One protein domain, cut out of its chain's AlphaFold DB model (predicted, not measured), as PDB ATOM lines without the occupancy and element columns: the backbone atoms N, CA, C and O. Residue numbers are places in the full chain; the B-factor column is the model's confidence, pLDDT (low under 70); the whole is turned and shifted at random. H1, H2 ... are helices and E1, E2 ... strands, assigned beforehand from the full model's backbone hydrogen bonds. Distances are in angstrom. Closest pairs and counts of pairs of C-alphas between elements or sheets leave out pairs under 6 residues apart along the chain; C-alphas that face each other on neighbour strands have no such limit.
ATOM      1  N   SER A   8     282.161 160.693 225.759       96.88
ATOM      2  CA  SER A   8     280.886 161.364 226.020       96.88
ATOM      3  C   SER A   8     280.673 161.666 227.502       96.88
ATOM      4  O   SER A   8     281.244 161.019 228.372       96.88
ATOM      5  N   ILE A   9     279.851 162.683 227.766       97.69
ATOM      6  CA  ILE A   9     279.351 163.017 229.102       97.69
ATOM      7  C   ILE A   9     277.835 162.905 229.020       97.69
ATOM      8  O   ILE A   9     277.227 163.550 228.159       97.69
ATOM      9  N   ASP A  10     277.231 162.106 229.890       97.38
ATOM     10  CA  ASP A  10     275.782 162.048 230.021       97.38
ATOM     11  C   ASP A  10     275.290 163.343 230.698       97.38
ATOM     12  O   ASP A  10     275.667 163.633 231.837       97.38
ATOM     13  N   PRO A  11     274.450 164.154 230.026       96.50
ATOM     14  CA  PRO A  11     273.974 165.420 230.577       96.50
ATOM     15  C   PRO A  11     273.034 165.255 231.781       96.50
ATOM     16  O   PRO A  11     272.731 166.246 232.442       96.50
ATOM     17  N   THR A  12     272.540 164.044 232.040       96.69
ATOM     18  CA  THR A  12     271.523 163.755 233.057       96.69
ATOM     19  C   THR A  12     272.138 163.422 234.407       96.69
ATOM     20  O   THR A  12     271.671 163.927 235.419       96.69
ATOM     21  N   ASN A  13     273.163 162.569 234.419       96.56
ATOM     22  CA  ASN A  13     273.790 162.043 235.639       96.56
ATOM     23  C   ASN A  13     275.284 162.408 235.749       96.56
ATOM     24  O   ASN A  13     275.916 162.134 236.765       96.56
ATOM     25  N   GLY A  14     275.854 163.031 234.713       97.44
ATOM     26  CA  GLY A  14     277.252 163.445 234.680       97.44
ATOM     27  C   GLY A  14     278.261 162.341 234.383       97.44
ATOM     28  O   GLY A  14     279.452 162.643 234.360       97.44
ATOM     29  N   ASN A  15     277.824 161.102 234.135       98.50
ATOM     30  CA  ASN A  15     278.721 159.990 233.838       98.50
ATOM     31  C   ASN A  15     279.595 160.311 232.628       98.50
ATOM     32  O   ASN A  15     279.116 160.833 231.618       98.50
ATOM     33  N   VAL A  16     280.876 159.971 232.732       98.31
ATOM     34  CA  VAL A  16     281.845 160.165 231.654       98.31
ATOM     35  C   VAL A  16     282.209 158.802 231.101       98.31
ATOM     36  O   VAL A  16     282.723 157.961 231.835       98.31
ATOM     37  N   SER A  17     281.943 158.583 229.818       97.94
ATOM     38  CA  SER A  17     282.149 157.291 229.169       97.94
ATOM     39  C   SER A  17     283.088 157.410 227.980       97.94
ATOM     40  O   SER A  17     282.979 158.345 227.182       97.94
ATOM     41  N   TRP A  18     283.956 156.415 227.837       98.19
ATOM     42  CA  TRP A  18     284.750 156.156 226.646       98.19
ATOM     43  C   TRP A  18     284.350 154.791 226.073       98.19
ATOM     44  O   TRP A  18     284.314 153.808 226.812       98.19
ATOM     45  N   LYS A  19     284.016 154.716 224.781       98.00
ATOM     46  CA  LYS A  19     283.555 153.475 224.139       98.00
ATOM     47  C   LYS A  19     284.078 153.335 222.713       98.00
ATOM     48  O   LYS A  19     283.592 154.029 221.821       98.00
ATOM     49  N   GLY A  20     285.023 152.426 222.484       97.62
ATOM     50  CA  GLY A  20     285.658 152.270 221.176       97.62
ATOM     51  C   GLY A  20     286.776 151.222 221.114       97.62
ATOM     52  O   GLY A  20     287.062 150.550 222.103       97.62
ATOM     53  N   PRO A  21     287.419 151.069 219.944       97.81
ATOM     54  CA  PRO A  21     288.617 150.251 219.800       97.81
ATOM     55  C   PRO A  21     289.830 150.938 220.444       97.81
ATOM     56  O   PRO A  21     290.080 152.122 220.201       97.81
ATOM     57  N   LEU A  22     290.598 150.201 221.243       98.00
ATOM     58  CA  LEU A  22     291.864 150.690 221.787       98.00
ATOM     59  C   LEU A  22     292.961 150.640 220.718       98.00
ATOM     60  O   LEU A  22     292.974 149.773 219.847       98.00
ATOM     61  N   SER A  23     293.924 151.556 220.803       96.81
ATOM     62  CA  SER A  23     295.133 151.488 219.980       96.81
ATOM     63  C   SER A  23     296.330 152.082 220.709       96.81
ATOM     64  O   SER A  23     296.194 153.060 221.439       96.81
ATOM     65  N   VAL A  24     297.513 151.486 220.535       96.75
ATOM     66  CA  VAL A  24     298.728 151.961 221.206       96.75
ATOM     67  C   VAL A  24     299.207 153.256 220.558       96.75
ATOM     68  O   VAL A  24     299.722 153.267 219.440       96.75
ATOM     69  N   GLU A  25     299.104 154.343 221.311       93.88
ATOM     70  CA  GLU A  25     299.510 155.681 220.907       93.88
ATOM     71  C   GLU A  25     300.618 156.232 221.809       93.88
ATOM     72  O   GLU A  25     300.895 155.754 222.916       93.88
ATOM     73  N   LYS A  26     301.279 157.294 221.341       92.25
ATOM     74  CA  LYS A  26     302.178 158.057 222.202       92.25
ATOM     75  C   LYS A  26     301.329 158.857 223.187       92.25
ATOM     76  O   LYS A  26     300.615 159.758 222.767       92.25
ATOM     77  N   GLY A  27     301.493 158.585 224.481       88.69
ATOM     78  CA  GLY A  27     300.824 159.355 225.527       88.69
ATOM     79  C   GLY A  27     301.086 160.859 225.393       88.69
ATOM     80  O   GLY A  27     302.225 161.295 225.180       88.69
ATOM     81  N   ASP A  28     300.021 161.640 225.526       88.06
ATOM     82  CA  ASP A  28     300.047 163.096 225.477       88.06
ATOM     83  C   ASP A  28     299.149 163.660 226.568       88.06
ATOM     84  O   ASP A  28     297.973 163.330 226.648       88.06
ATOM     85  N   HIS A  29     299.700 164.538 227.402       88.44
ATOM     86  CA  HIS A  29     298.974 165.216 228.481       88.44
ATOM     87  C   HIS A  29     298.826 166.724 228.195       88.44
ATOM     88  O   HIS A  29     298.481 167.520 229.076       88.44
ATOM     89  N   SER A  30     299.134 167.153 226.968       88.81
ATOM     90  CA  SER A  30     299.015 168.542 226.553       88.81
ATOM     91  C   SER A  30     297.550 168.982 226.491       88.81
ATOM     92  O   SER A  30     296.666 168.265 226.024       88.81
ATOM     93  N   GLY A  31     297.269 170.185 226.995       88.62
ATOM     94  CA  GLY A  31     295.929 170.769 226.914       88.62
ATOM     95  C   GLY A  31     294.854 170.077 227.758       88.62
ATOM     96  O   GLY A  31     293.688 170.405 227.574       88.62
ATOM     97  N   MET A  32     295.217 169.173 228.677       93.12
ATOM     98  CA  MET A  32     294.265 168.606 229.639       93.12
ATOM     99  C   MET A  32     293.555 169.716 230.427       93.12
ATOM    100  O   MET A  32     294.228 170.678 230.829       93.12
ATOM    101  N   PRO A  33     292.253 169.560 230.729       93.44
ATOM    102  CA  PRO A  33     291.478 170.570 231.437       93.44
ATOM    103  C   PRO A  33     292.108 170.937 232.791       93.44
ATOM    104  O   PRO A  33     292.877 170.155 233.373       93.44
ATOM    105  N   PRO A  34     291.854 172.157 233.295       94.06
ATOM    106  CA  PRO A  34     292.255 172.529 234.643       94.06
ATOM    107  C   PRO A  34     291.488 171.698 235.681       94.06
ATOM    108  O   PRO A  34     290.434 171.136 235.397       94.06
ATOM    109  N   ARG A  35     292.019 171.642 236.906       96.25
ATOM    110  CA  ARG A  35     291.264 171.083 238.033       96.25
ATOM    111  C   ARG A  35     290.059 171.975 238.344       96.25
ATOM    112  O   ARG A  35     290.152 173.196 238.211       96.25
ATOM    113  N   THR A  36     288.978 171.351 238.784       95.75
ATOM    114  CA  THR A  36     287.744 171.997 239.251       95.75
ATOM    115  C   THR A  36     287.584 171.798 240.761       95.75
ATOM    116  O   THR A  36     288.392 171.112 241.391       95.75
ATOM    117  N   ASP A  37     286.517 172.353 241.336       96.69
ATOM    118  CA  ASP A  37     286.179 172.174 242.755       96.69
ATOM    119  C   ASP A  37     285.777 170.726 243.107       96.69
ATOM    120  O   ASP A  37     285.684 170.384 244.282       96.69
ATOM    121  N   ALA A  38     285.583 169.857 242.107       96.31
ATOM    122  CA  ALA A  38     285.310 168.435 242.305       96.31
ATOM    123  C   ALA A  38     286.533 167.643 242.804       96.31
ATOM    124  O   ALA A  38     286.381 166.560 243.360       96.31
ATOM    125  N   TYR A  39     287.751 168.152 242.604       97.88
ATOM    126  CA  TYR A  39     288.973 167.439 242.971       97.88
ATOM    127  C   TYR A  39     289.185 167.476 244.485       97.88
ATOM    128  O   TYR A  39     289.392 168.542 245.071       97.88
ATOM    129  N   LEU A  40     289.217 166.303 245.110       96.94
ATOM    130  CA  LEU A  40     289.578 166.148 246.513       96.94
ATOM    131  C   LEU A  40     291.105 166.180 246.702       96.94
ATOM    132  O   LEU A  40     291.876 165.984 245.752       96.94
ATOM    133  N   PRO A  41     291.595 166.427 247.934       95.62
ATOM    134  CA  PRO A  41     293.006 166.246 248.249       95.62
ATOM    135  C   PRO A  41     293.476 164.834 247.877       95.62
ATOM    136  O   PRO A  41     292.885 163.848 248.299       95.62
ATOM    137  N   GLY A  42     294.554 164.749 247.098       91.81
ATOM    138  CA  GLY A  42     295.074 163.474 246.591       91.81
ATOM    139  C   GLY A  42     294.550 163.077 245.210       91.81
ATOM    140  O   GLY A  42     295.135 162.188 244.603       91.81
ATOM    141  N   ASP A  43     293.544 163.764 244.664       97.81
ATOM    142  CA  ASP A  43     293.113 163.508 243.292       97.81
ATOM    143  C   ASP A  43     294.102 164.072 242.262       97.81
ATOM    144  O   ASP A  43     294.762 165.111 242.445       97.81
ATOM    145  N   GLU A  44     294.151 163.394 241.126       97.19
ATOM    146  CA  GLU A  44     294.856 163.753 239.910       97.19
ATOM    147  C   GLU A  44     293.883 163.886 238.737       97.19
ATOM    148  O   GLU A  44     292.703 163.556 238.836       97.19
ATOM    149  N   LYS A  45     294.384 164.442 237.627       97.06
ATOM    150  CA  LYS A  45     293.632 164.511 236.374       97.06
ATOM    151  C   LYS A  45     293.713 163.137 235.717       97.06
ATOM    152  O   LYS A  45     294.658 162.891 234.972       97.06
ATOM    153  N   GLY A  46     292.784 162.265 236.080       97.19
ATOM    154  CA  GLY A  46     292.717 160.891 235.607       97.19
ATOM    155  C   GLY A  46     292.020 160.808 234.262       97.19
ATOM    156  O   GLY A  46     291.018 161.490 234.036       97.19
ATOM    157  N   HIS A  47     292.555 159.995 233.364       97.94
ATOM    158  CA  HIS A  47     291.906 159.690 232.097       97.94
ATOM    159  C   HIS A  47     290.874 158.569 232.293       97.94
ATOM    160  O   HIS A  47     291.163 157.587 232.961       97.94
ATOM    161  N   VAL A  48     289.688 158.687 231.686       98.12
ATOM    162  CA  VAL A  48     288.714 157.576 231.597       98.12
ATOM    163  C   VAL A  48     289.170 156.540 230.570       98.12
ATOM    164  O   VAL A  48     288.920 155.357 230.720       98.12
ATOM    165  N   ASN A  49     289.872 156.957 229.525       97.94
ATOM    166  CA  ASN A  49     290.718 156.070 228.739       97.94
ATOM    167  C   ASN A  49     292.062 156.753 228.508       97.94
ATOM    168  O   ASN A  49     292.083 157.918 228.097       97.94
ATOM    169  N   ALA A  50     293.169 156.057 228.773       96.81
ATOM    170  CA  ALA A  50     294.508 156.626 228.669       96.81
ATOM    171  C   ALA A  50     294.783 157.259 227.304       96.81
ATOM    172  O   ALA A  50     294.486 156.693 226.252       96.81
ATOM    173  N   SER A  51     295.506 158.381 227.315       94.75
ATOM    174  CA  SER A  51     296.009 158.999 226.079       94.75
ATOM    175  C   SER A  51     296.906 158.071 225.254       94.75
ATOM    176  O   SER A  51     296.919 158.141 224.034       94.75
ATOM    177  N   SER A  52     297.624 157.145 225.899       95.19
ATOM    178  CA  SER A  52     298.418 156.125 225.199       95.19
ATOM    179  C   SER A  52     297.589 154.996 224.577       95.19
ATOM    180  O   SER A  52     298.172 154.081 224.003       95.19
ATOM    181  N   LEU A  53     296.270 155.011 224.771       96.81
ATOM    182  CA  LEU A  53     295.321 153.996 224.318       96.81
ATOM    183  C   LEU A  53     294.173 154.621 223.497       96.81
ATOM    184  O   LEU A  53     293.045 154.139 223.547       96.81
ATOM    185  N   ALA A  54     294.457 155.702 222.756       93.88
ATOM    186  CA  ALA A  54     293.504 156.506 221.967       93.88
ATOM    187  C   ALA A  54     292.521 157.384 222.776       93.88
ATOM    188  O   ALA A  54     291.505 157.868 222.264       93.88
ATOM    189  N   GLY A  55     292.810 157.620 224.055       94.88
ATOM    190  CA  GLY A  55     292.124 158.624 224.860       94.88
ATOM    191  C   GLY A  55     292.487 160.056 224.463       94.88
ATOM    192  O   GLY A  55     293.632 160.361 224.140       94.88
ATOM    193  N   ASP A  56     291.524 160.973 224.536       93.12
ATOM    194  CA  ASP A  56     291.791 162.399 224.335       93.12
ATOM    195  C   ASP A  56     292.050 163.145 225.660       93.12
ATOM    196  O   ASP A  56     291.915 162.599 226.755       93.12
ATOM    197  N   ASN A  57     292.406 164.427 225.556       94.50
ATOM    198  CA  ASN A  57     292.614 165.326 226.699       94.50
ATOM    199  C   ASN A  57     291.419 166.258 226.945       94.50
ATOM    200  O   ASN A  57     291.601 167.377 227.421       94.50
ATOM    201  N   SER A  58     290.211 165.856 226.555       94.56
ATOM    202  CA  SER A  58     288.993 166.648 226.709       94.56
ATOM    203  C   SER A  58     288.356 166.469 228.090       94.56
ATOM    204  O   SER A  58     288.630 165.514 228.811       94.56
ATOM    205  N   GLU A  59     287.443 167.373 228.451       94.25
ATOM    206  CA  GLU A  59     286.598 167.225 229.649       94.25
ATOM    207  C   GLU A  59     285.696 165.979 229.587       94.25
ATOM    208  O   GLU A  59     285.215 165.523 230.616       94.25
ATOM    209  N   ALA A  60     285.496 165.394 228.398       95.94
ATOM    210  CA  ALA A  60     284.742 164.154 228.211       95.94
ATOM    211  C   ALA A  60     285.596 162.884 228.374       95.94
ATOM    212  O   ALA A  60     285.117 161.790 228.089       95.94
ATOM    213  N   ASN A  61     286.858 163.019 228.788       97.50
ATOM    214  CA  ASN A  61     287.757 161.893 229.031       97.50
ATOM    215  C   ASN A  61     288.704 162.118 230.219       97.50
ATOM    216  O   ASN A  61     289.495 161.237 230.530       97.50
ATOM    217  N   VAL A  62     288.662 163.285 230.868       97.62
ATOM    218  CA  VAL A  62     289.536 163.627 231.997       97.62
ATOM    219  C   VAL A  62     288.687 164.041 233.191       97.62
ATOM    220  O   VAL A  62     287.960 165.031 233.125       97.62
ATOM    221  N   VAL A  63     288.822 163.308 234.292       98.06
ATOM    222  CA  VAL A  63     288.019 163.451 235.513       98.06
ATOM    223  C   VAL A  63     288.904 163.516 236.761       98.06
ATOM    224  O   VAL A  63     290.106 163.242 236.713       98.06
ATOM    225  N   ALA A  64     288.317 163.897 237.896       98.38
ATOM    226  CA  ALA A  64     288.982 163.796 239.191       98.38
ATOM    227  C   ALA A  64     289.100 162.320 239.602       98.38
ATOM    228  O   ALA A  64     288.093 161.653 239.841       98.38
ATOM    229  N   GLN A  65     290.326 161.812 239.684       98.38
ATOM    230  CA  GLN A  65     290.599 160.424 240.047       98.38
ATOM    231  C   GLN A  65     291.595 160.373 241.196       98.38
ATOM    232  O   GLN A  65     292.607 161.075 241.171       98.38
ATOM    233  N   ASN A  66     291.327 159.535 242.193       98.12
ATOM    234  CA  ASN A  66     292.236 159.325 243.304       98.12
ATOM    235  C   ASN A  66     293.586 158.820 242.781       98.12
ATOM    236  O   ASN A  66     293.638 157.924 241.937       98.12
ATOM    237  N   LYS A  67     294.686 159.385 243.286       94.81
ATOM    238  CA  LYS A  67     296.035 159.007 242.864       94.81
ATOM    239  C   LYS A  67     296.335 157.518 243.065       94.81
ATOM    240  O   LYS A  67     296.976 156.926 242.203       94.81
ATOM    241  N   ASP A  68     295.896 156.917 244.165       92.56
ATOM    242  CA  ASP A  68     296.186 155.505 244.439       92.56
ATOM    243  C   ASP A  68     295.525 154.606 243.390       92.56
ATOM    244  O   ASP A  68     296.151 153.670 242.901       92.56
ATOM    245  N   LEU A  69     294.306 154.951 242.960       94.56
ATOM    246  CA  LEU A  69     293.633 154.275 241.854       94.56
ATOM    247  C   LEU A  69     294.329 154.547 240.510       94.56
ATOM    248  O   LEU A  69     294.643 153.602 239.785       94.56
ATOM    249  N   ASN A  70     294.605 155.821 240.200       93.88
ATOM    250  CA  ASN A  70     295.211 156.257 238.933       93.88
ATOM    251  C   ASN A  70     296.588 155.615 238.682       93.88
ATOM    252  O   ASN A  70     296.956 155.366 237.541       93.88
ATOM    253  N   HIS A  71     297.357 155.328 239.739       90.50
ATOM    254  CA  HIS A  71     298.667 154.662 239.645       90.50
ATOM    255  C   HIS A  71     298.648 153.188 240.073       90.50
ATOM    256  O   HIS A  71     299.690 152.532 240.020       90.50
ATOM    257  N   GLY A  72     297.496 152.680 240.511       90.44
ATOM    258  CA  GLY A  72     297.302 151.328 241.029       90.44
ATOM    259  C   GLY A  72     296.519 150.454 240.056       90.44
ATOM    260  O   GLY A  72     296.964 150.224 238.931       90.44
ATOM    261  N   GLY A  73     295.353 149.965 240.491       91.06
ATOM    262  CA  GLY A  73     294.530 149.022 239.723       91.06
ATOM    263  C   GLY A  73     294.179 149.519 238.319       91.06
ATOM    264  O   GLY A  73     294.311 148.767 237.357       91.06
ATOM    265  N   TYR A  74     293.850 150.806 238.171       95.25
ATOM    266  CA  TYR A  74     293.503 151.379 236.868       95.25
ATOM    267  C   TYR A  74     294.690 151.365 235.896       95.25
ATOM    268  O   TYR A  74     294.567 150.933 234.753       95.25
ATOM    269  N   LEU A  75     295.882 151.736 236.375       93.44
ATOM    270  CA  LEU A  75     297.112 151.653 235.587       93.44
ATOM    271  C   LEU A  75     297.501 150.202 235.266       93.44
ATOM    272  O   LEU A  75     298.126 149.950 234.235       93.44
ATOM    273  N   SER A  76     297.175 149.250 236.145       94.12
ATOM    274  CA  SER A  76     297.403 147.821 235.902       94.12
ATOM    275  C   SER A  76     296.574 147.319 234.717       94.12
ATOM    276  O   SER A  76     297.125 146.657 233.838       94.12
ATOM    277  N   ILE A  77     295.307 147.735 234.629       96.81
ATOM    278  CA  ILE A  77     294.443 147.485 233.467       96.81
ATOM    279  C   ILE A  77     295.039 148.081 232.193       96.81
ATOM    280  O   ILE A  77     295.281 147.361 231.231       96.81
ATOM    281  N   GLU A  78     295.406 149.362 232.208       97.31
ATOM    282  CA  GLU A  78     295.991 150.017 231.029       97.31
ATOM    283  C   GLU A  78     297.319 149.383 230.579       97.31
ATOM    284  O   GLU A  78     297.724 149.485 229.417       97.31
ATOM    285  N   ARG A  79     298.056 148.747 231.499       96.00
ATOM    286  CA  ARG A  79     299.245 147.953 231.169       96.00
ATOM    287  C   ARG A  79     298.867 146.620 230.528       96.00
ATOM    288  O   ARG A  79     299.501 146.278 229.533       96.00
ATOM    289  N   GLY A  80     297.864 145.920 231.056       96.56
ATOM    290  CA  GLY A  80     297.303 144.700 230.467       96.56
ATOM    291  C   GLY A  80     296.818 144.931 229.039       96.56
ATOM    292  O   GLY A  80     297.331 144.308 228.109       96.56
ATOM    293  N   GLU A  81     295.955 145.930 228.849       98.12
ATOM    294  CA  GLU A  81     295.442 146.356 227.542       98.12
ATOM    295  C   GLU A  81     296.584 146.645 226.558       98.12
ATOM    296  O   GLU A  81     296.621 146.122 225.443       98.12
ATOM    297  N   ARG A  82     297.575 147.446 226.978       97.50
ATOM    298  CA  ARG A  82     298.727 147.784 226.134       97.50
ATOM    299  C   ARG A  82     299.539 146.549 225.755       97.50
ATOM    300  O   ARG A  82     299.963 146.447 224.605       97.50
ATOM    301  N   ASN A  83     299.780 145.643 226.700       96.00
ATOM    302  CA  ASN A  83     300.540 144.423 226.454       96.00
ATOM    303  C   ASN A  83     299.806 143.505 225.467       96.00
ATOM    304  O   ASN A  83     300.425 143.019 224.524       96.00
ATOM    305  N   ALA A  84     298.497 143.311 225.636       96.50
ATOM    306  CA  ALA A  84     297.681 142.517 224.720       96.50
ATOM    307  C   ALA A  84     297.682 143.104 223.296       96.50
ATOM    308  O   ALA A  84     297.990 142.389 222.343       96.50
ATOM    309  N   LEU A  85     297.477 144.420 223.147       97.44
ATOM    310  CA  LEU A  85     297.561 145.099 221.843       97.44
ATOM    311  C   LEU A  85     298.945 144.935 221.189       97.44
ATOM    312  O   LEU A  85     299.057 144.697 219.988       97.44
ATOM    313  N   GLN A  86     300.025 145.039 221.971       95.81
ATOM    314  CA  GLN A  86     301.393 144.838 221.475       95.81
ATOM    315  C   GLN A  86     301.667 143.393 221.036       95.81
ATOM    316  O   GLN A  86     302.515 143.177 220.169       95.81
ATOM    317  N   ASN A  87     300.940 142.427 221.597       94.75
ATOM    318  CA  ASN A  87     301.011 141.011 221.243       94.75
ATOM    319  C   ASN A  87     300.016 140.607 220.141       94.75
ATOM    320  O   ASN A  87     299.908 139.425 219.820       94.75
ATOM    321  N   GLY A  88     299.346 141.578 219.512       95.50
ATOM    322  CA  GLY A  88     298.492 141.351 218.349       95.50
ATOM    323  C   GLY A  88     297.028 141.070 218.670       95.50
ATOM    324  O   GLY A  88     296.312 140.642 217.769       95.50
ATOM    325  N   SER A  89     296.585 141.303 219.908       97.69
ATOM    326  CA  SER A  89     295.158 141.317 220.227       97.69
ATOM    327  C   SER A  89     294.492 142.603 219.730       97.69
ATOM    328  O   SER A  89     295.114 143.664 219.714       97.69
ATOM    329  N   ASP A  90     293.204 142.520 219.415       98.19
ATOM    330  CA  ASP A  90     292.309 143.663 219.238       98.19
ATOM    331  C   ASP A  90     291.446 143.826 220.496       98.19
ATOM    332  O   ASP A  90     290.935 142.841 221.027       98.19
ATOM    333  N   ILE A  91     291.256 145.058 220.981       98.50
ATOM    334  CA  ILE A  91     290.433 145.321 222.172       98.50
ATOM    335  C   ILE A  91     289.373 146.365 221.850       98.50
ATOM    336  O   ILE A  91     289.695 147.477 221.428       98.50
ATOM    337  N   TYR A  92     288.111 146.020 222.097       98.50
ATOM    338  CA  TYR A  92     287.023 146.986 222.201       98.50
ATOM    339  C   TYR A  92     286.728 147.225 223.677       98.50
ATOM    340  O   TYR A  92     286.453 146.272 224.401       98.50
ATOM    341  N   SER A  93     286.791 148.478 224.118       98.38
ATOM    342  CA  SER A  93     286.655 148.831 225.528       98.38
ATOM    343  C   SER A  93     285.475 149.766 225.759       98.38
ATOM    344  O   SER A  93     285.228 150.695 224.982       98.38
ATOM    345  N   GLU A  94     284.752 149.519 226.846       98.50
ATOM    346  CA  GLU A  94     283.725 150.393 227.397       98.50
ATOM    347  C   GLU A  94     284.123 150.787 228.822       98.50
ATOM    348  O   GLU A  94     284.017 149.995 229.759       98.50
ATOM    349  N   LYS A  95     284.563 152.034 228.996       98.56
ATOM    350  CA  LYS A  95     284.995 152.587 230.284       98.56
ATOM    351  C   LYS A  95     284.025 153.665 230.721       98.56
ATOM    352  O   LYS A  95     283.700 154.554 229.939       98.56
ATOM    353  N   THR A  96     283.559 153.610 231.963       98.62
ATOM    354  CA  THR A  96     282.660 154.628 232.517       98.62
ATOM    355  C   THR A  96     283.115 155.059 233.902       98.62
ATOM    356  O   THR A  96     283.235 154.239 234.807       98.62
ATOM    357  N   ALA A  97     283.308 156.364 234.074       98.62
ATOM    358  CA  ALA A  97     283.411 157.007 235.372       98.62
ATOM    359  C   ALA A  97     282.002 157.413 235.836       98.62
ATOM    360  O   ALA A  97     281.350 158.266 235.225       98.62
ATOM    361  N   ILE A  98     281.524 156.764 236.896       98.44
ATOM    362  CA  ILE A  98     280.183 156.925 237.456       98.44
ATOM    363  C   ILE A  98     280.172 158.127 238.390       98.44
ATOM    364  O   ILE A  98     280.848 158.126 239.417       98.44
ATOM    365  N   VAL A  99     279.384 159.134 238.037       97.44
ATOM    366  CA  VAL A  99     279.170 160.347 238.830       97.44
ATOM    367  C   VAL A  99     277.837 160.250 239.571       97.44
ATOM    368  O   VAL A  99     277.808 160.410 240.786       97.44
ATOM    369  N   ASP A 100     276.763 159.902 238.853       90.44
ATOM    370  CA  ASP A 100     275.395 159.752 239.378       90.44
ATOM    371  C   ASP A 100     274.861 160.988 240.138       90.44
ATOM    372  O   ASP A 100     274.098 160.898 241.101       90.44
ATOM    373  N   SER A 101     275.276 162.176 239.693       92.00
ATOM    374  CA  SER A 101     274.793 163.462 240.201       92.00
ATOM    375  C   SER A 101     274.609 164.463 239.057       92.00
ATOM    376  O   SER A 101     273.583 164.450 238.382       92.00
ATOM    377  N   GLN A 102     275.584 165.334 238.816       93.69
ATOM    378  CA  GLN A 102     275.573 166.342 237.761       93.69
ATOM    379  C   GLN A 102     276.911 166.343 237.006       93.69
ATOM    380  O   GLN A 102     277.955 166.040 237.588       93.69
ATOM    381  N   PRO A 103     276.919 166.714 235.713       96.00
ATOM    382  CA  PRO A 103     278.149 166.821 234.935       96.00
ATOM    383  C   PRO A 103     279.227 167.671 235.618       96.00
ATOM    384  O   PRO A 103     278.978 168.811 236.009       96.00
ATOM    385  N   GLY A 104     280.443 167.126 235.693       94.31
ATOM    386  CA  GLY A 104     281.611 167.797 236.269       94.31
ATOM    387  C   GLY A 104     281.854 167.516 237.754       94.31
ATOM    388  O   GLY A 104     282.918 167.890 238.251       94.31
ATOM    389  N   ASP A 105     280.926 166.842 238.440       97.38
ATOM    390  CA  ASP A 105     281.161 166.316 239.785       97.38
ATOM    391  C   ASP A 105     282.181 165.162 239.762       97.38
ATOM    392  O   ASP A 105     282.494 164.569 238.723       97.38
ATOM    393  N   ARG A 106     282.736 164.857 240.938       97.56
ATOM    394  CA  ARG A 106     283.733 163.802 241.108       97.56
ATOM    395  C   ARG A 106     283.084 162.425 240.931       97.56
ATOM    396  O   ARG A 106     282.133 162.132 241.654       97.56
ATOM    397  N   PRO A 107     283.628 161.549 240.072       98.38
ATOM    398  CA  PRO A 107     283.170 160.169 239.993       98.38
ATOM    399  C   PRO A 107     283.384 159.412 241.306       98.38
ATOM    400  O   PRO A 107     284.408 159.582 241.969       98.38
ATOM    401  N   SER A 108     282.450 158.536 241.655       97.75
ATOM    402  CA  SER A 108     282.557 157.615 242.792       97.75
ATOM    403  C   SER A 108     283.180 156.275 242.402       97.75
ATOM    404  O   SER A 108     283.876 155.667 243.214       97.75
ATOM    405  N   THR A 109     282.985 155.844 241.154       97.81
ATOM    406  CA  THR A 109     283.366 154.510 240.675       97.81
ATOM    407  C   THR A 109     283.851 154.573 239.231       97.81
ATOM    408  O   THR A 109     283.364 155.382 238.444       97.81
ATOM    409  N   PHE A 110     284.778 153.695 238.865       98.56
ATOM    410  CA  PHE A 110     285.189 153.444 237.487       98.56
ATOM    411  C   PHE A 110     284.848 152.007 237.116       98.56
ATOM    412  O   PHE A 110     285.203 151.094 237.850       98.56
ATOM    413  N   ILE A 111     284.189 151.814 235.980       98.44
ATOM    414  CA  ILE A 111     283.863 150.500 235.420       98.44
ATOM    415  C   ILE A 111     284.590 150.364 234.084       98.44
ATOM    416  O   ILE A 111     284.588 151.311 233.296       98.44
ATOM    417  N   VAL A 112     285.194 149.205 233.841       98.50
ATOM    418  CA  VAL A 112     285.864 148.839 232.590       98.50
ATOM    419  C   VAL A 112     285.311 147.500 232.126       98.50
ATOM    420  O   VAL A 112     285.376 146.519 232.863       98.50
ATOM    421  N   ASN A 113     284.775 147.475 230.909       98.31
ATOM    422  CA  ASN A 113     284.321 146.265 230.242       98.31
ATOM    423  C   ASN A 113     285.066 146.147 228.914       98.31
ATOM    424  O   ASN A 113     284.796 146.917 227.989       98.31
ATOM    425  N   ASP A 114     285.962 145.178 228.819       98.50
ATOM    426  CA  ASP A 114     286.759 144.949 227.622       98.50
ATOM    427  C   ASP A 114     286.349 143.654 226.945       98.50
ATOM    428  O   ASP A 114     286.175 142.627 227.596       98.50
ATOM    429  N   THR A 115     286.258 143.697 225.622       98.50
ATOM    430  CA  THR A 115     286.233 142.512 224.772       98.50
ATOM    431  C   THR A 115     287.576 142.419 224.065       98.50
ATOM    432  O   THR A 115     287.877 143.228 223.181       98.50
ATOM    433  N   VAL A 116     288.382 141.435 224.456       98.06
ATOM    434  CA  VAL A 116     289.709 141.163 223.893       98.06
ATOM    435  C   VAL A 116     289.568 140.056 222.863       98.06
ATOM    436  O   VAL A 116     289.040 139.002 223.180       98.06
ATOM    437  N   THR A 117     290.023 140.281 221.633       97.62
ATOM    438  CA  THR A 117     290.146 139.246 220.598       97.62
ATOM    439  C   THR A 117     291.619 138.971 220.361       97.62
ATOM    440  O   THR A 117     292.351 139.864 219.940       97.62
ATOM    441  N   TYR A 118     292.066 137.755 220.654       94.81
ATOM    442  CA  TYR A 118     293.471 137.369 220.571       94.81
ATOM    443  C   TYR A 118     293.876 136.970 219.150       94.81
ATOM    444  O   TYR A 118     293.047 136.804 218.255       94.81
ATOM    445  N   ALA A 119     295.182 136.802 218.931       91.00
ATOM    446  CA  ALA A 119     295.761 136.543 217.611       91.00
ATOM    447  C   ALA A 119     295.299 135.227 216.948       91.00
ATOM    448  O   ALA A 119     295.382 135.084 215.728       91.00
ATOM    449  N   ASP A 120     294.828 134.259 217.731       89.62
ATOM    450  CA  ASP A 120     294.237 133.000 217.259       89.62
ATOM    451  C   ASP A 120     292.721 133.113 216.972       89.62
ATOM    452  O   ASP A 120     292.106 132.157 216.497       89.62
ATOM    453  N   GLY A 121     292.133 134.290 217.205       90.94
ATOM    454  CA  GLY A 121     290.751 134.632 216.898       90.94
ATOM    455  C   GLY A 121     289.735 134.328 217.997       90.94
ATOM    456  O   GLY A 121     288.553 134.594 217.772       90.94
ATOM    457  N   HIS A 122     290.133 133.788 219.157       93.38
ATOM    458  CA  HIS A 122     289.202 133.673 220.284       93.38
ATOM    459  C   HIS A 122     289.009 135.025 220.976       93.38
ATOM    460  O   HIS A 122     289.879 135.896 220.911       93.38
ATOM    461  N   SER A 123     287.862 135.193 221.637       95.44
ATOM    462  CA  SER A 123     287.551 136.410 222.382       95.44
ATOM    463  C   SER A 123     287.211 136.114 223.837       95.44
ATOM    464  O   SER A 123     286.483 135.165 224.128       95.44
ATOM    465  N   GLU A 124     287.678 136.978 224.728       95.38
ATOM    466  CA  GLU A 124     287.374 136.970 226.158       95.38
ATOM    467  C   GLU A 124     286.786 138.319 226.575       95.38
ATOM    468  O   GLU A 124     287.063 139.352 225.958       95.38
ATOM    469  N   ASN A 125     285.958 138.306 227.624       96.25
ATOM    470  CA  ASN A 125     285.451 139.529 228.235       96.25
ATOM    471  C   ASN A 125     286.073 139.713 229.615       96.25
ATOM    472  O   ASN A 125     285.977 138.821 230.458       96.25
ATOM    473  N   ILE A 126     286.649 140.886 229.844       95.50
ATOM    474  CA  ILE A 126     287.307 141.254 231.094       95.50
ATOM    475  C   ILE A 126     286.503 142.390 231.728       95.50
ATOM    476  O   ILE A 126     286.224 143.404 231.085       95.50
ATOM    477  N   TYR A 127     286.118 142.213 232.992       96.31
ATOM    478  CA  TYR A 127     285.262 143.145 233.725       96.31
ATOM    479  C   TYR A 127     285.960 143.615 234.992       96.31
ATOM    480  O   TYR A 127     286.300 142.804 235.850       96.31
ATOM    481  N   ASN A 128     286.118 144.926 235.138       96.25
ATOM    482  CA  ASN A 128     286.724 145.529 236.316       96.25
ATOM    483  C   ASN A 128     285.879 146.685 236.840       96.25
ATOM    484  O   ASN A 128     285.285 147.451 236.081       96.25
ATOM    485  N   SER A 129     285.851 146.826 238.161       96.38
ATOM    486  CA  SER A 129     285.196 147.937 238.841       96.38
ATOM    487  C   SER A 129     286.072 148.417 239.984       96.38
ATOM    488  O   SER A 129     286.612 147.614 240.741       96.38
ATOM    489  N   PHE A 130     286.204 149.731 240.114       95.75
ATOM    490  CA  PHE A 130     287.054 150.364 241.111       95.75
ATOM    491  C   PHE A 130     286.310 151.485 241.810       95.75
ATOM    492  O   PHE A 130     285.766 152.377 241.160       95.75
ATOM    493  N   THR A 131     286.359 151.503 243.137       96.25
ATOM    494  CA  THR A 131     285.944 152.677 243.902       96.25
ATOM    495  C   THR A 131     287.009 153.768 243.796       96.25
ATOM    496  O   THR A 131     288.204 153.501 243.912       96.25
ATOM    497  N   ASN A 132     286.588 155.014 243.580       97.25
ATOM    498  CA  ASN A 132     287.473 156.166 243.424       97.25
ATOM    499  C   ASN A 132     287.979 156.692 244.777       97.25
ATOM    500  O   ASN A 132     287.759 157.849 245.137       97.25
ATOM    501  N   GLU A 133     288.643 155.842 245.550       94.62
ATOM    502  CA  GLU A 133     289.088 156.135 246.912       94.62
ATOM    503  C   GLU A 133     290.533 155.705 247.144       94.62
ATOM    504  O   GLU A 133     291.093 154.904 246.397       94.62
ATOM    505  N   SER A 134     291.149 156.270 248.183       91.62
ATOM    506  CA  SER A 134     292.523 155.917 248.553       91.62
ATOM    507  C   SER A 134     292.615 154.485 249.079       91.62
ATOM    508  O   SER A 134     291.652 153.956 249.642       91.62
ATOM    509  N   ASN A 135     293.803 153.884 248.987       87.12
ATOM    510  CA  ASN A 135     294.041 152.564 249.575       87.12
ATOM    511  C   ASN A 135     293.866 152.596 251.102       87.12
ATOM    512  O   ASN A 135     293.402 151.627 251.690       87.12
ATOM    513  N   ALA A 136     294.184 153.724 251.746       87.81
ATOM    514  CA  ALA A 136     293.987 153.898 253.183       87.81
ATOM    515  C   ALA A 136     292.503 153.839 253.582       87.81
ATOM    516  O   ALA A 136     292.165 153.156 254.544       87.81
ATOM    517  N   ASN A 137     291.619 154.494 252.820       88.12
ATOM    518  CA  ASN A 137     290.174 154.428 253.062       88.12
ATOM    519  C   ASN A 137     289.647 153.002 252.861       88.12
ATOM    520  O   ASN A 137     288.830 152.537 253.646       88.12
ATOM    521  N   GLN A 138     290.142 152.291 251.842       84.56
ATOM    522  CA  GLN A 138     289.765 150.894 251.607       84.56
ATOM    523  C   GLN A 138     290.202 149.982 252.761       84.56
ATOM    524  O   GLN A 138     289.415 149.151 253.203       84.56
ATOM    525  N   VAL A 139     291.411 150.174 253.301       84.62
ATOM    526  CA  VAL A 139     291.869 149.454 254.503       84.62
ATOM    527  C   VAL A 139     290.977 149.768 255.700       84.62
ATOM    528  O   VAL A 139     290.521 148.845 256.360       84.62
ATOM    529  N   GLU A 140     290.648 151.038 255.948       89.31
ATOM    530  CA  GLU A 140     289.757 151.416 257.052       89.31
ATOM    531  C   GLU A 140     288.363 150.781 256.911       89.31
ATOM    532  O   GLU A 140     287.779 150.320 257.891       89.31
ATOM    533  N   TRP A 141     287.823 150.718 255.693       87.31
ATOM    534  CA  TRP A 141     286.548 150.053 255.420       87.31
ATOM    535  C   TRP A 141     286.617 148.545 255.629       87.31
ATOM    536  O   TRP A 141     285.683 147.977 256.199       87.31
ATOM    537  N   ASN A 142     287.716 147.913 255.221       83.00
ATOM    538  CA  ASN A 142     287.955 146.496 255.465       83.00
ATOM    539  C   ASN A 142     288.083 146.218 256.967       83.00
ATOM    540  O   ASN A 142     287.387 145.343 257.467       83.00
ATOM    541  N   ASP A 143     288.852 147.021 257.705       85.62
ATOM    542  CA  ASP A 143     289.002 146.909 259.160       85.62
ATOM    543  C   ASP A 143     287.657 147.082 259.883       85.62
ATOM    544  O   ASP A 143     287.318 146.318 260.793       85.62
ATOM    545  N   MET A 144     286.847 148.062 259.462       86.25
ATOM    546  CA  MET A 144     285.492 148.241 259.983       86.25
ATOM    547  C   MET A 144     284.609 147.031 259.676       86.25
ATOM    548  O   MET A 144     283.912 146.563 260.576       86.25
ATOM    549  N   SER A 145     284.653 146.511 258.447       82.19
ATOM    550  CA  SER A 145     283.898 145.323 258.037       82.19
ATOM    551  C   SER A 145     284.292 144.097 258.866       82.19
ATOM    552  O   SER A 145     283.427 143.438 259.442       82.19
ATOM    553  N   SER A 146     285.594 143.852 259.036       79.50
ATOM    554  CA  SER A 146     286.140 142.761 259.850       79.50
ATOM    555  C   SER A 146     285.811 142.886 261.340       79.50
ATOM    556  O   SER A 146     285.818 141.888 262.055       79.50
ATOM    557  N   SER A 147     285.515 144.093 261.832       80.69
ATOM    558  CA  SER A 147     285.125 144.316 263.230       80.69
ATOM    559  C   SER A 147     283.655 143.987 263.536       80.69
ATOM    560  O   SER A 147     283.262 143.970 264.707       80.69
ATOM    561  N   LEU A 148     282.830 143.735 262.510       80.44
ATOM    562  CA  LEU A 148     281.422 143.378 262.679       80.44
ATOM    563  C   LEU A 148     281.288 141.907 263.131       80.44
ATOM    564  O   LEU A 148     281.834 141.017 262.482       80.44
ATOM    565  N   PRO A 149     280.556 141.616 264.226       75.75
ATOM    566  CA  PRO A 149     280.440 140.260 264.764       75.75
ATOM    567  C   PRO A 149     279.671 139.330 263.818       75.75
ATOM    568  O   PRO A 149     278.638 139.730 263.277       75.75
ATOM    569  N   ASP A 150     280.161 138.095 263.666       62.44
ATOM    570  CA  ASP A 150     279.510 136.924 263.048       62.44
ATOM    571  C   ASP A 150     278.791 137.179 261.703       62.44
ATOM    572  O   ASP A 150     277.878 136.444 261.325       62.44
ATOM    573  N   THR A 151     279.155 138.232 260.961       57.41
ATOM    574  CA  THR A 151     278.425 138.627 259.739       57.41
ATOM    575  C   THR A 151     278.839 137.777 258.533       57.41
ATOM    576  O   THR A 151     278.033 137.565 257.626       57.41
ATOM    577  N   TYR A 152     280.064 137.241 258.552       60.16
ATOM    578  CA  TYR A 152     280.634 136.400 257.491       60.16
ATOM    579  C   TYR A 152     280.983 134.974 257.954       60.16
ATOM    580  O   TYR A 152     281.304 134.134 257.120       60.16
ATOM    581  N   ASP A 153     280.840 134.668 259.250       60.88
ATOM    582  CA  ASP A 153     281.052 133.329 259.827       60.88
ATOM    583  C   ASP A 153     279.808 132.437 259.670       60.88
ATOM    584  O   ASP A 153     279.338 131.769 260.596       60.88
ATOM    585  N   ALA A 154     279.235 132.428 258.467       62.91
ATOM    586  CA  ALA A 154     278.329 131.358 258.089       62.91
ATOM    587  C   ALA A 154     279.155 130.078 257.861       62.91
ATOM    588  O   ALA A 154     280.260 130.160 257.321       62.91
ATOM    589  N   PRO A 155     278.644 128.887 258.226       63.84
ATOM    590  CA  PRO A 155     279.267 127.642 257.800       63.84
ATOM    591  C   PRO A 155     279.416 127.672 256.276       63.84
ATOM    592  O   PRO A 155     278.415 127.865 255.584       63.84
ATOM    593  N   ASN A 156     280.638 127.508 255.764       64.94
ATOM    594  CA  ASN A 156     280.880 127.245 254.350       64.94
ATOM    595  C   ASN A 156     280.911 125.718 254.179       64.94
ATOM    596  O   ASN A 156     281.955 125.111 254.410       64.94
ATOM    597  N   PRO A 157     279.771 125.065 253.879       68.00
ATOM    598  CA  PRO A 157     279.652 123.607 253.924       68.00
ATOM    599  C   PRO A 157     280.516 122.886 252.879       68.00
ATOM    600  O   PRO A 157     280.636 121.668 252.952       68.00
ATOM    601  N   GLU A 158     281.094 123.617 251.924       73.19
ATOM    602  CA  GLU A 158     281.988 123.089 250.888       73.19
ATOM    603  C   GLU A 158     283.469 123.440 251.137       73.19
ATOM    604  O   GLU A 158     284.332 123.040 250.355       73.19
ATOM    605  N   ASP A 159     283.797 124.141 252.232       72.00
ATOM    606  CA  ASP A 159     285.182 124.447 252.620       72.00
ATOM    607  C   ASP A 159     285.863 123.236 253.269       72.00
ATOM    608  O   ASP A 159     286.120 123.191 254.470       72.00
ATOM    609  N   ASN A 160     286.165 122.234 252.445       73.19
ATOM    610  CA  ASN A 160     286.943 121.070 252.866       73.19
ATOM    611  C   ASN A 160     288.440 121.408 253.027       73.19
ATOM    612  O   ASN A 160     289.190 120.616 253.590       73.19
ATOM    613  N   LEU A 161     288.896 122.570 252.537       72.56
ATOM    614  CA  LEU A 161     290.302 122.985 252.587       72.56
ATOM    615  C   LEU A 161     290.759 123.241 254.025       72.56
ATOM    616  O   LEU A 161     291.856 122.828 254.388       72.56
ATOM    617  N   ARG A 162     289.900 123.831 254.868       67.44
ATOM    618  CA  ARG A 162     290.186 124.040 256.302       67.44
ATOM    619  C   ARG A 162     290.336 122.747 257.107       67.44
ATOM    620  O   ARG A 162     291.007 122.758 258.136       67.44
ATOM    621  N   ASP A 163     289.724 121.659 256.643       71.44
ATOM    622  CA  ASP A 163     289.822 120.335 257.267       71.44
ATOM    623  C   ASP A 163     291.006 119.514 256.717       71.44
ATOM    624  O   ASP A 163     291.494 118.601 257.387       71.44
ATOM    625  N   LEU A 164     291.472 119.835 255.504       76.38
ATOM    626  CA  LEU A 164     292.566 119.144 254.808       76.38
ATOM    627  C   LEU A 164     293.939 119.800 255.025       76.38
ATOM    628  O   LEU A 164     294.952 119.104 254.952       76.38
ATOM    629  N   MET A 165     293.983 121.106 255.298       80.81
ATOM    630  CA  MET A 165     295.212 121.880 255.496       80.81
ATOM    631  C   MET A 165     295.425 122.241 256.969       80.81
ATOM    632  O   MET A 165     294.483 122.412 257.743       80.81
ATOM    633  N   GLY A 166     296.689 122.385 257.375       80.38
ATOM    634  CA  GLY A 166     297.006 122.960 258.683       80.38
ATOM    635  C   GLY A 166     296.582 124.431 258.764       80.38
ATOM    636  O   GLY A 166     296.580 125.134 257.762       80.38
ATOM    637  N   VAL A 167     296.275 124.931 259.967       75.38
ATOM    638  CA  VAL A 167     295.851 126.335 260.177       75.38
ATOM    639  C   VAL A 167     296.870 127.348 259.632       75.38
ATOM    640  O   VAL A 167     296.472 128.351 259.052       75.38
ATOM    641  N   GLU A 168     298.170 127.085 259.800       79.25
ATOM    642  CA  GLU A 168     299.243 127.933 259.250       79.25
ATOM    643  C   GLU A 168     299.314 127.841 257.721       79.25
ATOM    644  O   GLU A 168     299.423 128.857 257.053       79.25
ATOM    645  N   GLU A 169     299.155 126.642 257.158       80.50
ATOM    646  CA  GLU A 169     299.199 126.410 255.710       80.50
ATOM    647  C   GLU A 169     298.014 127.071 254.988       80.50
ATOM    648  O   GLU A 169     298.168 127.640 253.912       80.50
ATOM    649  N   TYR A 170     296.830 127.039 255.603       76.19
ATOM    650  CA  TYR A 170     295.654 127.747 255.105       76.19
ATOM    651  C   TYR A 170     295.835 129.269 255.199       76.19
ATOM    652  O   TYR A 170     295.463 129.985 254.274       76.19
ATOM    653  N   ALA A 171     296.422 129.777 256.288       73.94
ATOM    654  CA  ALA A 171     296.706 131.205 256.429       73.94
ATOM    655  C   ALA A 171     297.716 131.696 255.379       73.94
ATOM    656  O   ALA A 171     297.468 132.719 254.745       73.94
ATOM    657  N   ASP A 172     298.789 130.935 255.144       79.88
ATOM    658  CA  ASP A 172     299.790 131.236 254.118       79.88
ATOM    659  C   ASP A 172     299.164 131.231 252.711       79.88
ATOM    660  O   ASP A 172     299.424 132.134 251.918       79.88
ATOM    661  N   LEU A 173     298.283 130.266 252.407       78.94
ATOM    662  CA  LEU A 173     297.552 130.209 251.133       78.94
ATOM    663  C   LEU A 173     296.651 131.434 250.926       78.94
ATOM    664  O   LEU A 173     296.584 131.974 249.818       78.94
ATOM    665  N   MET A 174     295.952 131.876 251.974       75.31
ATOM    666  CA  MET A 174     295.120 133.079 251.905       75.31
ATOM    667  C   MET A 174     295.982 134.331 251.691       75.31
ATOM    668  O   MET A 174     295.656 135.145 250.831       75.31
ATOM    669  N   GLU A 175     297.113 134.451 252.394       75.06
ATOM    670  CA  GLU A 175     298.051 135.569 252.220       75.06
ATOM    671  C   GLU A 175     298.672 135.588 250.810       75.06
ATOM    672  O   GLU A 175     298.778 136.650 250.189       75.06
ATOM    673  N   GLU A 176     299.030 134.424 250.260       72.88
ATOM    674  CA  GLU A 176     299.535 134.295 248.888       72.88
ATOM    675  C   GLU A 176     298.466 134.674 247.851       72.88
ATOM    676  O   GLU A 176     298.753 135.404 246.896       72.88
ATOM    677  N   THR A 177     297.225 134.233 248.063       64.38
ATOM    678  CA  THR A 177     296.087 134.560 247.189       64.38
ATOM    679  C   THR A 177     295.811 136.065 247.179       64.38
ATOM    680  O   THR A 177     295.676 136.660 246.105       64.38
ATOM    681  N   ASP A 178     295.808 136.709 248.348       62.91
ATOM    682  CA  ASP A 178     295.612 138.156 248.479       62.91
ATOM    683  C   ASP A 178     296.746 138.950 247.807       62.91
ATOM    684  O   ASP A 178     296.508 139.976 247.162       62.91
ATOM    685  N   ALA A 179     297.989 138.466 247.897       62.16
ATOM    686  CA  ALA A 179     299.136 139.091 247.238       62.16
ATOM    687  C   ALA A 179     299.081 138.975 245.702       62.16
ATOM    688  O   ALA A 179     299.518 139.893 244.998       62.16
ATOM    689  N   ALA A 180     298.538 137.875 245.172       59.00
ATOM    690  CA  ALA A 180     298.395 137.647 243.734       59.00
ATOM    691  C   ALA A 180     297.280 138.495 243.089       59.00
ATOM    692  O   ALA A 180     297.374 138.830 241.905       59.00
ATOM    693  N   LEU A 181     296.267 138.907 243.862       60.00
ATOM    694  CA  LEU A 181     295.044 139.551 243.361       60.00
ATOM    695  C   LEU A 181     295.254 140.932 242.706       60.00
ATOM    696  O   LEU A 181     294.419 141.391 241.930       60.00
ATOM    697  N   PHE A 182     296.361 141.627 242.992       57.34
ATOM    698  CA  PHE A 182     296.559 143.012 242.533       57.34
ATOM    699  C   PHE A 182     297.146 143.149 241.119       57.34
ATOM    700  O   PHE A 182     297.217 144.263 240.584       57.34
ATOM    701  N   ASN A 183     297.579 142.055 240.485       73.06
ATOM    702  CA  ASN A 183     298.203 142.116 239.164       73.06
ATOM    703  C   ASN A 183     297.213 141.878 238.010       73.06
ATOM    704  O   ASN A 183     297.376 140.946 237.228       73.06
ATOM    705  N   LEU A 184     296.265 142.802 237.841       84.38
ATOM    706  CA  LEU A 184     295.275 142.776 236.747       84.38
ATOM    707  C   LEU A 184     295.887 142.829 235.332       84.38
ATOM    708  O   LEU A 184     295.202 142.614 234.340       84.38
ATOM    709  N   THR A 185     297.190 143.114 235.202       84.62
ATOM    710  CA  THR A 185     297.887 143.018 233.909       84.62
ATOM    711  C   THR A 185     297.857 141.586 233.359       84.62
ATOM    712  O   THR A 185     297.859 141.414 232.141       84.62
ATOM    713  N   ALA A 186     297.867 140.573 234.233       85.69
ATOM    714  CA  ALA A 186     297.884 139.167 233.834       85.69
ATOM    715  C   ALA A 186     296.549 138.698 233.235       85.69
ATOM    716  O   ALA A 186     296.567 137.814 232.384       85.69
ATOM    717  N   ASP A 187     295.436 139.340 233.596       88.38
ATOM    718  CA  ASP A 187     294.085 138.986 233.128       88.38
ATOM    719  C   ASP A 187     293.901 139.195 231.616       88.38
ATOM    720  O   ASP A 187     292.966 138.673 231.025       88.38
TER     721      ASP A 187
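Overview. This is residues 8 to 187 of the 234 residues of an uncharacterized protein of Ruminococcus sp. AF21-3 (UniProt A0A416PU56). A wall of four strands, E1, E4, E5 and E6, has the long helix H2 over one face, while the small hairpin E2 and E3 and long loops gather towards its E1 side. Past the E6 edge, H3, H4 and H5 make a wide open arm that reaches out and folds back; residues 137 to 160 and 174 to 181 stand free. The printed part has 180 residues, with five named helices and six named strands in the order E1 E2 E3 H1 H2 E4 E5 E6 H3 H4 H5; the class is mixed, helices and strands. The larger sheet runs E1, E4, E5, E6 and is antiparallel. The whole is only just loose, close to compact, with a radius of gyration of the C-alphas of 19.3 A and spans of 58 by 45 by 26 A.

Arrangement. Start at residues 8 to 9, which pair antiparallel with residues 16 to 17 of E1, residues 16 to 21. Next find the hairpin of E2, residues 43 to 47, and E3, residues 62 to 66, with N 44 and O 65 at 2.8 A. H1, residues 67 to 71, is not on the larger sheet. H2, residues 73 to 86, is on that sheet at a height of 9.7 A, making two layers, a helix on one face of a sheet; on the local plane it runs along E5, residues 109 to 117, at 16 degrees. E4, residues 90 to 98, is antiparallel to E1, with N 18 and O 95 at 2.8 A. E4, E5 and E6, residues 123 to 131, form a meander, each strand the antiparallel neighbour of the one before; look for N 94 and O 113 at 2.8 A, and N 112 and O 128 at 2.8 A. H3, residues 135 to 146, is close to H1 but not clearly touching, with the closest C-alphas, Asp 68 and Asn 135, 6.3 A apart. H4, residues 161 to 164, is close to H5, residues 167 to 180, but not clearly touching: the closest C-alphas, Arg 162 and Tyr 170, are 6.7 A apart. H3 and H5 are apart. Every O i to N i+4 pair is within hydrogen-bond range in H1, H2, H3 and H5; H4 is too short for one.

Along the chain. Find C-alpha 16 at (281.845, 160.165, 231.654); E1 runs 16.9 A from there. H2 starts at C-alpha 73, (294.530, 149.022, 239.723), and spans 19.9 A. E4, E5 and E6 span 25.6 A, 26.1 A and 27.0 A. H3 spans 16.3 A, and H5 20.1 A, ending at C-alpha 180, (298.395, 137.647, 243.734).

Size, cuts and confidence. The C-alphas farthest apart, Gly 31 and Asp 163, are 59.2 A apart. The printed part has no cut; the links E1 to E2, E2 to E3 and H3 to H4 are long. The pLDDT is under 70 at residues 150 to 157, 162 and 177 to 182.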